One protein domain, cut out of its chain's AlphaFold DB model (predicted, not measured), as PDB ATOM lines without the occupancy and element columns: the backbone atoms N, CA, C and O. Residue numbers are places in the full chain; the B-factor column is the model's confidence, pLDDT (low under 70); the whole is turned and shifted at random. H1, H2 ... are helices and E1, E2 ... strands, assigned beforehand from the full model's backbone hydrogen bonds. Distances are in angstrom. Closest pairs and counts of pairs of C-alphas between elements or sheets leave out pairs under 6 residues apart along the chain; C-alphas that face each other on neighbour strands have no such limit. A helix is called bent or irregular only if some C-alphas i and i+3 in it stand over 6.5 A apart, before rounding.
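This is residues 15 to 86 of the 157 residues of the protein "ProRS-C_1 domain-containing protein" of Streptomyces sp. AK010 (UniProt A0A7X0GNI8). The parts follow one another in a long, thin row: a short helix, H1, at one end, a small hairpin of E1 and E2, a second hairpin of E3 and E4, and the long helix H2. H2 turns back from E4, passes near the second hairpin with residues 59 to 66, and sticks out at the far end with residues 78 to 86. The 72 printed residues hold two named helices and four named strands in the order H1, E1, E2, E3, E4, H2, with two separate antiparallel sheets, E1 - E2 and E3 - E4, and a mixed class. The whole is extended, with a radius of gyration of the C-alphas of 18.2 A and spans of 59 by 25 by 21 A.

H1, residues 15 to 24, comes closest to E1, residues 28 to 30, at the C-alphas of Ile 22 and Ala 28, 6.3 A apart. E1 and E2, residues 37 to 39, form an antiparallel hairpin at 146 degrees, with N 29 and O 38 within hydrogen-bond range at 2.8 A. E2 and E3, residues 43 to 47, meet only through their link. E3 and E4, residues 54 to 58, form an antiparallel hairpin at 149 degrees, with N 44 and O 57 at 2.8 A. H2, residues 59 to 86, comes closest to E3 at the C-alphas of Thr 43 and Leu 59, 5.0 A apart. H1 and H2 are apart. Every O i to N i+4 pair is within hydrogen-bond range in H1, and 20 of 24 in H2.

H1 begins at C-alpha 15 (102.812, 183.498, 220.760) and is 14.3 A long. E3 measures 12.6 A and E4 13.2 A. H2 measures 40.2 A and ends at C-alpha 86 (143.675, 154.763, 248.086). It has a kink of 48 degrees near residue 66 and is only just irregular, with C-alphas 60 and 63 6.9 A apart.

The C-alphas of Arg 16 and Glu 86 are the two farthest apart, at 59.4 A. The printed part has no cut and no long link. Mean pLDDT of the printed part is 86.0; residues 29, 31 and 34 to 41 are under 70.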
ATOM      1  N   PRO A  15     102.408 184.632 221.587       89.31
ATOM      2  CA  PRO A  15     102.812 183.498 220.760       89.31
ATOM      3  C   PRO A  15     103.297 183.909 219.368       89.31
ATOM      4  O   PRO A  15     104.343 183.433 218.926       89.31
ATOM      5  N   ARG A  16     102.581 184.814 218.689       88.00
ATOM      6  CA  ARG A  16     102.967 185.273 217.353       88.00
ATOM      7  C   ARG A  16     104.232 186.121 217.377       88.00
ATOM      8  O   ARG A  16     105.128 185.872 216.579       88.00
ATOM      9  N   TRP A  17     104.340 187.057 218.321       92.94
ATOM     10  CA  TRP A  17     105.551 187.856 218.518       92.94
ATOM     11  C   TRP A  17     106.791 186.979 218.732       92.94
ATOM     12  O   TRP A  17     107.838 187.241 218.142       92.94
ATOM     13  N   TYR A  18     106.676 185.929 219.552       84.56
ATOM     14  CA  TYR A  18     107.781 185.010 219.823       84.56
ATOM     15  C   TYR A  18     108.229 184.283 218.547       84.56
ATOM     16  O   TYR A  18     109.419 184.264 218.244       84.56
ATOM     17  N   GLN A  19     107.284 183.752 217.766       84.75
ATOM     18  CA  GLN A  19     107.591 183.063 216.507       84.75
ATOM     19  C   GLN A  19     108.180 184.005 215.449       84.75
ATOM     20  O   GLN A  19     109.151 183.647 214.783       84.75
ATOM     21  N   ASP A  20     107.648 185.225 215.328       87.31
ATOM     22  CA  ASP A  20     108.190 186.253 214.436       87.31
ATOM     23  C   ASP A  20     109.639 186.610 214.820       87.31
ATOM     24  O   ASP A  20     110.475 186.811 213.942       87.31
ATOM     25  N   LEU A  21     109.952 186.671 216.120       85.38
ATOM     26  CA  LEU A  21     111.297 186.966 216.617       85.38
ATOM     27  C   LEU A  21     112.275 185.828 216.311       85.38
ATOM     28  O   LEU A  21     113.345 186.103 215.778       85.38
ATOM     29  N   ILE A  22     111.905 184.575 216.603       80.94
ATOM     30  CA  ILE A  22     112.732 183.392 216.306       80.94
ATOM     31  C   ILE A  22     113.019 183.288 214.805       80.94
ATOM     32  O   ILE A  22     114.172 183.117 214.417       80.94
ATOM     33  N   THR A  23     111.987 183.473 213.975       78.69
ATOM     34  CA  THR A  23     112.099 183.388 212.512       78.69
ATOM     35  C   THR A  23     112.956 184.523 211.949       78.69
ATOM     36  O   THR A  23     113.822 184.294 211.117       78.69
ATOM     37  N   LYS A  24     112.746 185.775 212.387       81.62
ATOM     38  CA  LYS A  24     113.491 186.927 211.840       81.62
ATOM     39  C   LYS A  24     114.919 187.048 212.337       81.62
ATOM     40  O   LYS A  24     115.705 187.748 211.707       81.62
ATOM     41  N   ALA A  25     115.217 186.454 213.483       79.94
ATOM     42  CA  ALA A  25     116.572 186.370 213.996       79.94
ATOM     43  C   ALA A  25     117.319 185.133 213.469       79.94
ATOM     44  O   ALA A  25     118.444 184.924 213.915       79.94
ATOM     45  N   GLU A  26     116.707 184.345 212.569       71.44
ATOM     46  CA  GLU A  26     117.309 183.144 211.965       71.44
ATOM     47  C   GLU A  26     117.845 182.189 213.050       71.44
ATOM     48  O   GLU A  26     118.966 181.686 213.019       71.44
ATOM     49  N   LEU A  27     117.069 182.030 214.134       70.69
ATOM     50  CA  LEU A  27     117.506 181.258 215.301       70.69
ATOM     51  C   LEU A  27     117.135 179.784 215.180       70.69
ATOM     52  O   LEU A  27     117.861 178.924 215.688       70.69
ATOM     53  N   ALA A  28     115.993 179.493 214.557       72.56
ATOM     54  CA  ALA A  28     115.513 178.138 214.369       72.56
ATOM     55  C   ALA A  28     114.469 178.036 213.252       72.56
ATOM     56  O   ALA A  28     113.551 178.852 213.169       72.56
ATOM     57  N   ASP A  29     114.557 176.949 212.497       68.06
ATOM     58  CA  ASP A  29     113.592 176.517 211.497       68.06
ATOM     59  C   ASP A  29     112.708 175.382 212.011       68.06
ATOM     60  O   ASP A  29     113.045 174.666 212.955       68.06
ATOM     61  N   ASN A  30     111.564 175.162 211.364       70.38
ATOM     62  CA  ASN A  30     110.768 173.968 211.633       70.38
ATOM     63  C   ASN A  30     111.459 172.737 211.034       70.38
ATOM     64  O   ASN A  30     111.735 172.683 209.837       70.38
ATOM     65  N   GLY A  31     111.702 171.728 211.868       67.75
ATOM     66  CA  GLY A  31     112.228 170.443 211.429       67.75
ATOM     67  C   GLY A  31     111.194 169.602 210.667       67.75
ATOM     68  O   GLY A  31     110.004 169.927 210.636       67.75
ATOM     69  N   PRO A  32     111.619 168.468 210.077       71.62
ATOM     70  CA  PRO A  32     110.759 167.613 209.251       71.62
ATOM     71  C   PRO A  32     109.618 166.946 210.038       71.62
ATOM     72  O   PRO A  32     108.673 166.428 209.445       71.62
ATOM     73  N   VAL A  33     109.691 166.953 211.373       70.81
ATOM     74  CA  VAL A  33     108.661 166.420 212.267       70.81
ATOM     75  C   VAL A  33     107.930 167.578 212.937       70.81
ATOM     76  O   VAL A  33     108.546 168.481 213.505       70.81
ATOM     77  N   ARG A  34     106.594 167.549 212.915       65.81
ATOM     78  CA  ARG A  34     105.760 168.596 213.519       65.81
ATOM     79  C   ARG A  34     106.140 168.818 214.989       65.81
ATOM     80  O   ARG A  34     106.063 167.893 215.791       65.81
ATOM     81  N   GLY A  35     106.509 170.053 215.330       64.12
ATOM     82  CA  GLY A  35     106.929 170.446 216.681       64.12
ATOM     83  C   GLY A  35     108.434 170.342 216.944       64.12
ATOM     84  O   GLY A  35     108.872 170.708 218.031       64.12
ATOM     85  N   THR A  36     109.228 169.879 215.975       62.50
ATOM     86  CA  THR A  36     110.694 169.946 216.054       62.50
ATOM     87  C   THR A  36     111.193 171.282 215.518       62.50
ATOM     88  O   THR A  36     110.691 171.765 214.506       62.50
ATOM     89  N   MET A  37     112.172 171.874 216.201       66.75
ATOM     90  CA  MET A  37     112.896 173.056 215.734       66.75
ATOM     91  C   MET A  37     114.347 172.666 215.439       66.75
ATOM     92  O   MET A  37     114.971 171.973 216.244       66.75
ATOM     93  N   VAL A  38     114.867 173.086 214.292       65.88
ATOM     94  CA  VAL A  38     116.255 172.908 213.859       65.88
ATOM     95  C   VAL A  38     116.949 174.251 214.026       65.88
ATOM     96  O   VAL A  38     116.546 175.227 213.412       65.88
ATOM     97  N   MET A  39     117.963 174.323 214.885       66.94
ATOM     98  CA  MET A  39     118.707 175.564 215.121       66.94
ATOM     99  C   MET A  39     119.535 175.910 213.875       66.94
ATOM    100  O   MET A  39     120.327 175.080 213.427       66.94
ATOM    101  N   GLU A  40     119.373 177.115 213.330       63.72
ATOM    102  CA  GLU A  40     119.942 177.503 212.023       63.72
ATOM    103  C   GLU A  40     121.474 177.690 212.071       63.72
ATOM    104  O   GLU A  40     122.181 177.445 211.098       63.72
ATOM    105  N   ASN A  41     122.031 178.012 213.244       65.44
ATOM    106  CA  ASN A  41     123.440 178.402 213.406       65.44
ATOM    107  C   ASN A  41     124.476 177.261 213.349       65.44
ATOM    108  O   ASN A  41     125.611 177.458 213.790       65.44
ATOM    109  N   GLY A  42     124.119 176.055 212.887       75.50
ATOM    110  CA  GLY A  42     125.059 174.923 212.787       75.50
ATOM    111  C   GLY A  42     125.797 174.625 214.099       75.50
ATOM    112  O   GLY A  42     126.932 174.157 214.089       75.50
ATOM    113  N   THR A  43     125.181 174.959 215.235       77.50
ATOM    114  CA  THR A  43     125.787 174.933 216.567       77.50
ATOM    115  C   THR A  43     124.927 174.069 217.478       77.50
ATOM    116  O   THR A  43     123.716 174.263 217.574       77.50
ATOM    117  N   ALA A  44     125.552 173.124 218.169       84.00
ATOM    118  CA  ALA A  44     124.943 172.308 219.206       84.00
ATOM    119  C   ALA A  44     125.402 172.776 220.591       84.00
ATOM    120  O   ALA A  44     126.527 173.235 220.766       84.00
ATOM    121  N   MET A  45     124.548 172.617 221.602       86.12
ATOM    122  CA  MET A  45     124.967 172.775 222.994       86.12
ATOM    123  C   MET A  45     125.527 171.451 223.510       86.12
ATOM    124  O   MET A  45     124.767 170.514 223.760       86.12
ATOM    125  N   LEU A  46     126.840 171.383 223.719       89.62
ATOM    126  CA  LEU A  46     127.487 170.253 224.371       89.62
ATOM    127  C   LEU A  46     127.353 170.404 225.887       89.62
ATOM    128  O   LEU A  46     127.962 171.281 226.496       89.62
ATOM    129  N   ALA A  47     126.540 169.551 226.504       91.75
ATOM    130  CA  ALA A  47     126.395 169.480 227.952       91.75
ATOM    131  C   ALA A  47     127.193 168.292 228.492       91.75
ATOM    132  O   ALA A  47     126.833 167.139 228.253       91.75
ATOM    133  N   ARG A  48     128.259 168.566 229.245       92.69
ATOM    134  CA  ARG A  48     129.094 167.528 229.855       92.69
ATOM    135  C   ARG A  48     128.576 167.185 231.247       92.69
ATOM    136  O   ARG A  48     128.236 168.070 232.032       92.69
ATOM    137  N   ARG A  49     128.518 165.889 231.580       93.81
ATOM    138  CA  ARG A  49     128.181 165.438 232.944       93.81
ATOM    139  C   ARG A  49     129.364 165.608 233.891       93.81
ATOM    140  O   ARG A  49     129.163 165.968 235.050       93.81
ATOM    141  N   ILE A  50     130.552 165.322 233.372       89.62
ATOM    142  CA  ILE A  50     131.858 165.445 234.008       89.62
ATOM    143  C   ILE A  50     132.726 166.206 233.001       89.62
ATOM    144  O   ILE A  50     132.574 165.968 231.811       89.62
ATOM    145  N   PRO A  51     133.504 167.213 233.417       87.69
ATOM    146  CA  PRO A  51     133.512 167.836 234.746       87.69
ATOM    147  C   PRO A  51     132.202 168.581 235.088       87.69
ATOM    148  O   PRO A  51     132.038 169.062 236.207       87.69
ATOM    149  N   GLY A  52     131.259 168.651 234.147       90.25
ATOM    150  CA  GLY A  52     130.089 169.519 234.212       90.25
ATOM    151  C   GLY A  52     130.207 170.631 233.172       90.25
ATOM    152  O   GLY A  52     131.239 170.782 232.523       90.25
ATOM    153  N   GLY A  53     129.158 171.434 233.034       91.56
ATOM    154  CA  GLY A  53     129.162 172.592 232.143       91.56
ATOM    155  C   GLY A  53     128.417 172.370 230.832       91.56
ATOM    156  O   GLY A  53     127.975 171.267 230.496       91.56
ATOM    157  N   LYS A  54     128.207 173.484 230.133       90.19
ATOM    158  CA  LYS A  54     127.528 173.548 228.843       90.19
ATOM    159  C   LYS A  54     128.246 174.563 227.976       90.19
ATOM    160  O   LYS A  54     128.422 175.696 228.415       90.19
ATOM    161  N   GLU A  55     128.591 174.181 226.760       90.00
ATOM    162  CA  GLU A  55     129.241 175.075 225.807       90.00
ATOM    163  C   GLU A  55     128.651 174.912 224.401       90.00
ATOM    164  O   GLU A  55     128.249 173.805 224.029       90.00
ATOM    165  N   PRO A  56     128.531 176.002 223.628       88.75
ATOM    166  CA  PRO A  56     128.157 175.916 222.225       88.75
ATOM    167  C   PRO A  56     129.336 175.385 221.400       88.75
ATOM    168  O   PRO A  56     130.451 175.891 221.505       88.75
ATOM    169  N   VAL A  57     129.086 174.396 220.546       89.94
ATOM    170  CA  VAL A  57     130.072 173.801 219.631       89.94
ATOM    171  C   VAL A  57     129.493 173.683 218.229       89.94
ATOM    172  O   VAL A  57     128.295 173.463 218.069       89.94
ATOM    173  N   ALA A  58     130.331 173.797 217.200       89.88
ATOM    174  CA  ALA A  58     129.888 173.553 215.830       89.88
ATOM    175  C   ALA A  58     129.414 172.097 215.675       89.88
ATOM    176  O   ALA A  58     130.101 171.164 216.097       89.88
ATOM    177  N   LEU A  59     128.251 171.907 215.055       87.06
ATOM    178  CA  LEU A  59     127.619 170.603 214.862       87.06
ATOM    179  C   LEU A  59     128.541 169.652 214.083       87.06
ATOM    180  O   LEU A  59     128.726 168.509 214.492       87.06
ATOM    181  N   ASP A  60     129.199 170.156 213.037       90.25
ATOM    182  CA  ASP A  60     130.111 169.374 212.190       90.25
ATOM    183  C   ASP A  60     131.412 168.973 212.905       90.25
ATOM    184  O   ASP A  60     132.065 168.004 212.521       90.25
ATOM    185  N   ALA A  61     131.786 169.678 213.977       90.44
ATOM    186  CA  ALA A  61     132.970 169.348 214.769       90.44
ATOM    187  C   ALA A  61     132.711 168.218 215.781       90.44
ATOM    188  O   ALA A  61     133.658 167.594 216.262       90.44
ATOM    189  N   LEU A  62     131.444 167.921 216.104       90.50
ATOM    190  CA  LEU A  62     131.089 166.971 217.163       90.50
ATOM    191  C   LEU A  62     131.700 165.586 216.955       90.50
ATOM    192  O   LEU A  62     132.252 165.021 217.896       90.50
ATOM    193  N   ALA A  63     131.632 165.044 215.737       93.25
ATOM    194  CA  ALA A  63     132.134 163.700 215.452       93.25
ATOM    195  C   ALA A  63     133.645 163.562 215.723       93.25
ATOM    196  O   ALA A  63     134.096 162.486 216.110       93.25
ATOM    197  N   GLY A  64     134.410 164.647 215.558       96.00
ATOM    198  CA  GLY A  64     135.841 164.683 215.868       96.00
ATOM    199  C   GLY A  64     136.150 164.966 217.341       96.00
ATOM    200  O   GLY A  64     137.126 164.443 217.867       96.00
ATOM    201  N   LEU A  65     135.322 165.767 218.016       94.25
ATOM    202  CA  LEU A  65     135.544 166.172 219.411       94.25
ATOM    203  C   LEU A  65     135.110 165.106 220.424       94.25
ATOM    204  O   LEU A  65     135.785 164.897 221.432       94.25
ATOM    205  N   LEU A  66     133.976 164.441 220.178       94.88
ATOM    206  CA  LEU A  66     133.339 163.565 221.165       94.88
ATOM    207  C   LEU A  66     134.226 162.405 221.648       94.88
ATOM    208  O   LEU A  66     134.244 162.186 222.858       94.88
ATOM    209  N   PRO A  67     134.974 161.680 220.790       96.94
ATOM    210  CA  PRO A  67     135.832 160.593 221.262       96.94
ATOM    211  C   PRO A  67     136.867 161.056 222.296       96.94
ATOM    212  O   PRO A  67     136.953 160.466 223.369       96.94
ATOM    213  N   GLY A  68     137.571 162.164 222.027       96.62
ATOM    214  CA  GLY A  68     138.569 162.710 222.954       96.62
ATOM    215  C   GLY A  68     137.948 163.181 224.270       96.62
ATOM    216  O   GLY A  68     138.466 162.895 225.343       96.62
ATOM    217  N   ILE A  69     136.776 163.817 224.205       95.25
ATOM    218  CA  ILE A  69     136.036 164.247 225.400       95.25
ATOM    219  C   ILE A  69     135.637 163.055 226.278       95.25
ATOM    220  O   ILE A  69     135.767 163.113 227.501       95.25
ATOM    221  N   LEU A  70     135.170 161.963 225.668       95.94
ATOM    222  CA  LEU A  70     134.809 160.750 226.399       95.94
ATOM    223  C   LEU A  70     136.037 160.066 227.015       95.94
ATOM    224  O   LEU A  70     135.952 159.571 228.139       95.94
ATOM    225  N   GLU A  71     137.177 160.067 226.322       97.19
ATOM    226  CA  GLU A  71     138.446 159.566 226.862       97.19
ATOM    227  C   GLU A  71     138.917 160.389 228.070       97.19
ATOM    228  O   GLU A  71     139.291 159.819 229.099       97.19
ATOM    229  N   GLU A  72     138.838 161.719 227.995       96.38
ATOM    230  CA  GLU A  72     139.160 162.622 229.106       96.38
ATOM    231  C   GLU A  72     138.258 162.399 230.327       96.38
ATOM    232  O   GLU A  72     138.736 162.354 231.469       96.38
ATOM    233  N   ASP A  73     136.951 162.252 230.100       96.06
ATOM    234  CA  ASP A  73     135.971 162.009 231.160       96.06
ATOM    235  C   ASP A  73     136.218 160.661 231.832       96.06
ATOM    236  O   ASP A  73     136.250 160.570 233.064       96.06
ATOM    237  N   GLN A  74     136.470 159.622 231.034       96.88
ATOM    238  CA  GLN A  74     136.795 158.294 231.534       96.88
ATOM    239  C   GLN A  74     138.099 158.301 232.339       96.88
ATOM    240  O   GLN A  74     138.159 157.719 233.427       96.88
ATOM    241  N   ALA A  75     139.135 158.991 231.855       96.81
ATOM    242  CA  ALA A  75     140.399 159.140 232.571       96.81
ATOM    243  C   ALA A  75     140.214 159.893 233.898       96.81
ATOM    244  O   ALA A  75     140.788 159.510 234.922       96.81
ATOM    245  N   THR A  76     139.373 160.929 233.907       96.31
ATOM    246  CA  THR A  76     139.046 161.701 235.110       96.31
ATOM    247  C   THR A  76     138.330 160.843 236.147       96.31
ATOM    248  O   THR A  76     138.742 160.822 237.309       96.31
ATOM    249  N   LEU A  77     137.306 160.095 235.733       96.88
ATOM    250  CA  LEU A  77     136.577 159.166 236.595       96.88
ATOM    251  C   LEU A  77     137.489 158.088 237.180       96.88
ATOM    252  O   LEU A  77     137.438 157.814 238.381       96.88
ATOM    253  N   LEU A  78     138.345 157.496 236.346       97.88
ATOM    254  CA  LEU A  78     139.280 156.464 236.776       97.88
ATOM    255  C   LEU A  78     140.278 157.003 237.805       97.88
ATOM    256  O   LEU A  78     140.507 156.355 238.826       97.88
ATOM    257  N   ARG A  79     140.844 158.194 237.569       97.31
ATOM    258  CA  ARG A  79     141.748 158.856 238.519       97.31
ATOM    259  C   ARG A  79     141.052 159.112 239.855       97.31
ATOM    260  O   ARG A  79     141.541 158.654 240.881       97.31
ATOM    261  N   GLN A  80     139.883 159.755 239.836       97.19
ATOM    262  CA  GLN A  80     139.118 160.057 241.053       97.19
ATOM    263  C   GLN A  80     138.720 158.788 241.820       97.19
ATOM    264  O   GLN A  80     138.742 158.763 243.049       97.19
ATOM    265  N   SER A  81     138.365 157.714 241.107       97.75
ATOM    266  CA  SER A  81     138.047 156.422 241.718       97.75
ATOM    267  C   SER A  81     139.262 155.804 242.415       97.75
ATOM    268  O   SER A  81     139.134 155.334 243.547       97.75
ATOM    269  N   ARG A  82     140.444 155.851 241.784       97.38
ATOM    270  CA  ARG A  82     141.705 155.360 242.365       97.38
ATOM    271  C   ARG A  82     142.114 156.161 243.597       97.38
ATOM    272  O   ARG A  82     142.300 155.561 244.649       97.38
ATOM    273  N   GLU A  83     142.113 157.488 243.506       97.88
ATOM    274  CA  GLU A  83     142.412 158.381 244.636       97.88
ATOM    275  C   GLU A  83     141.450 158.144 245.809       97.88
ATOM    276  O   GLU A  83     141.856 158.067 246.970       97.88
ATOM    277  N   ARG A  84     140.153 157.968 245.523       96.94
ATOM    278  CA  ARG A  84     139.158 157.658 246.557       96.94
ATOM    279  C   ARG A  84     139.398 156.287 247.183       96.94
ATOM    280  O   ARG A  84     139.183 156.137 248.381       96.94
ATOM    281  N   ARG A  85     139.789 155.286 246.394       95.81
ATOM    282  CA  ARG A  85     140.107 153.946 246.900       95.81
ATOM    283  C   ARG A  85     141.335 153.997 247.807       95.81
ATOM    284  O   ARG A  85     141.273 153.492 248.920       95.81
ATOM    285  N   GLU A  86     142.406 154.641 247.356       95.88
ATOM    286  CA  GLU A  86     143.675 154.763 248.086       95.88
ATOM    287  C   GLU A  86     143.508 155.564 249.381       95.88
ATOM    288  O   GLU A  86     143.835 155.067 250.448       95.88
TER     289      GLU A  86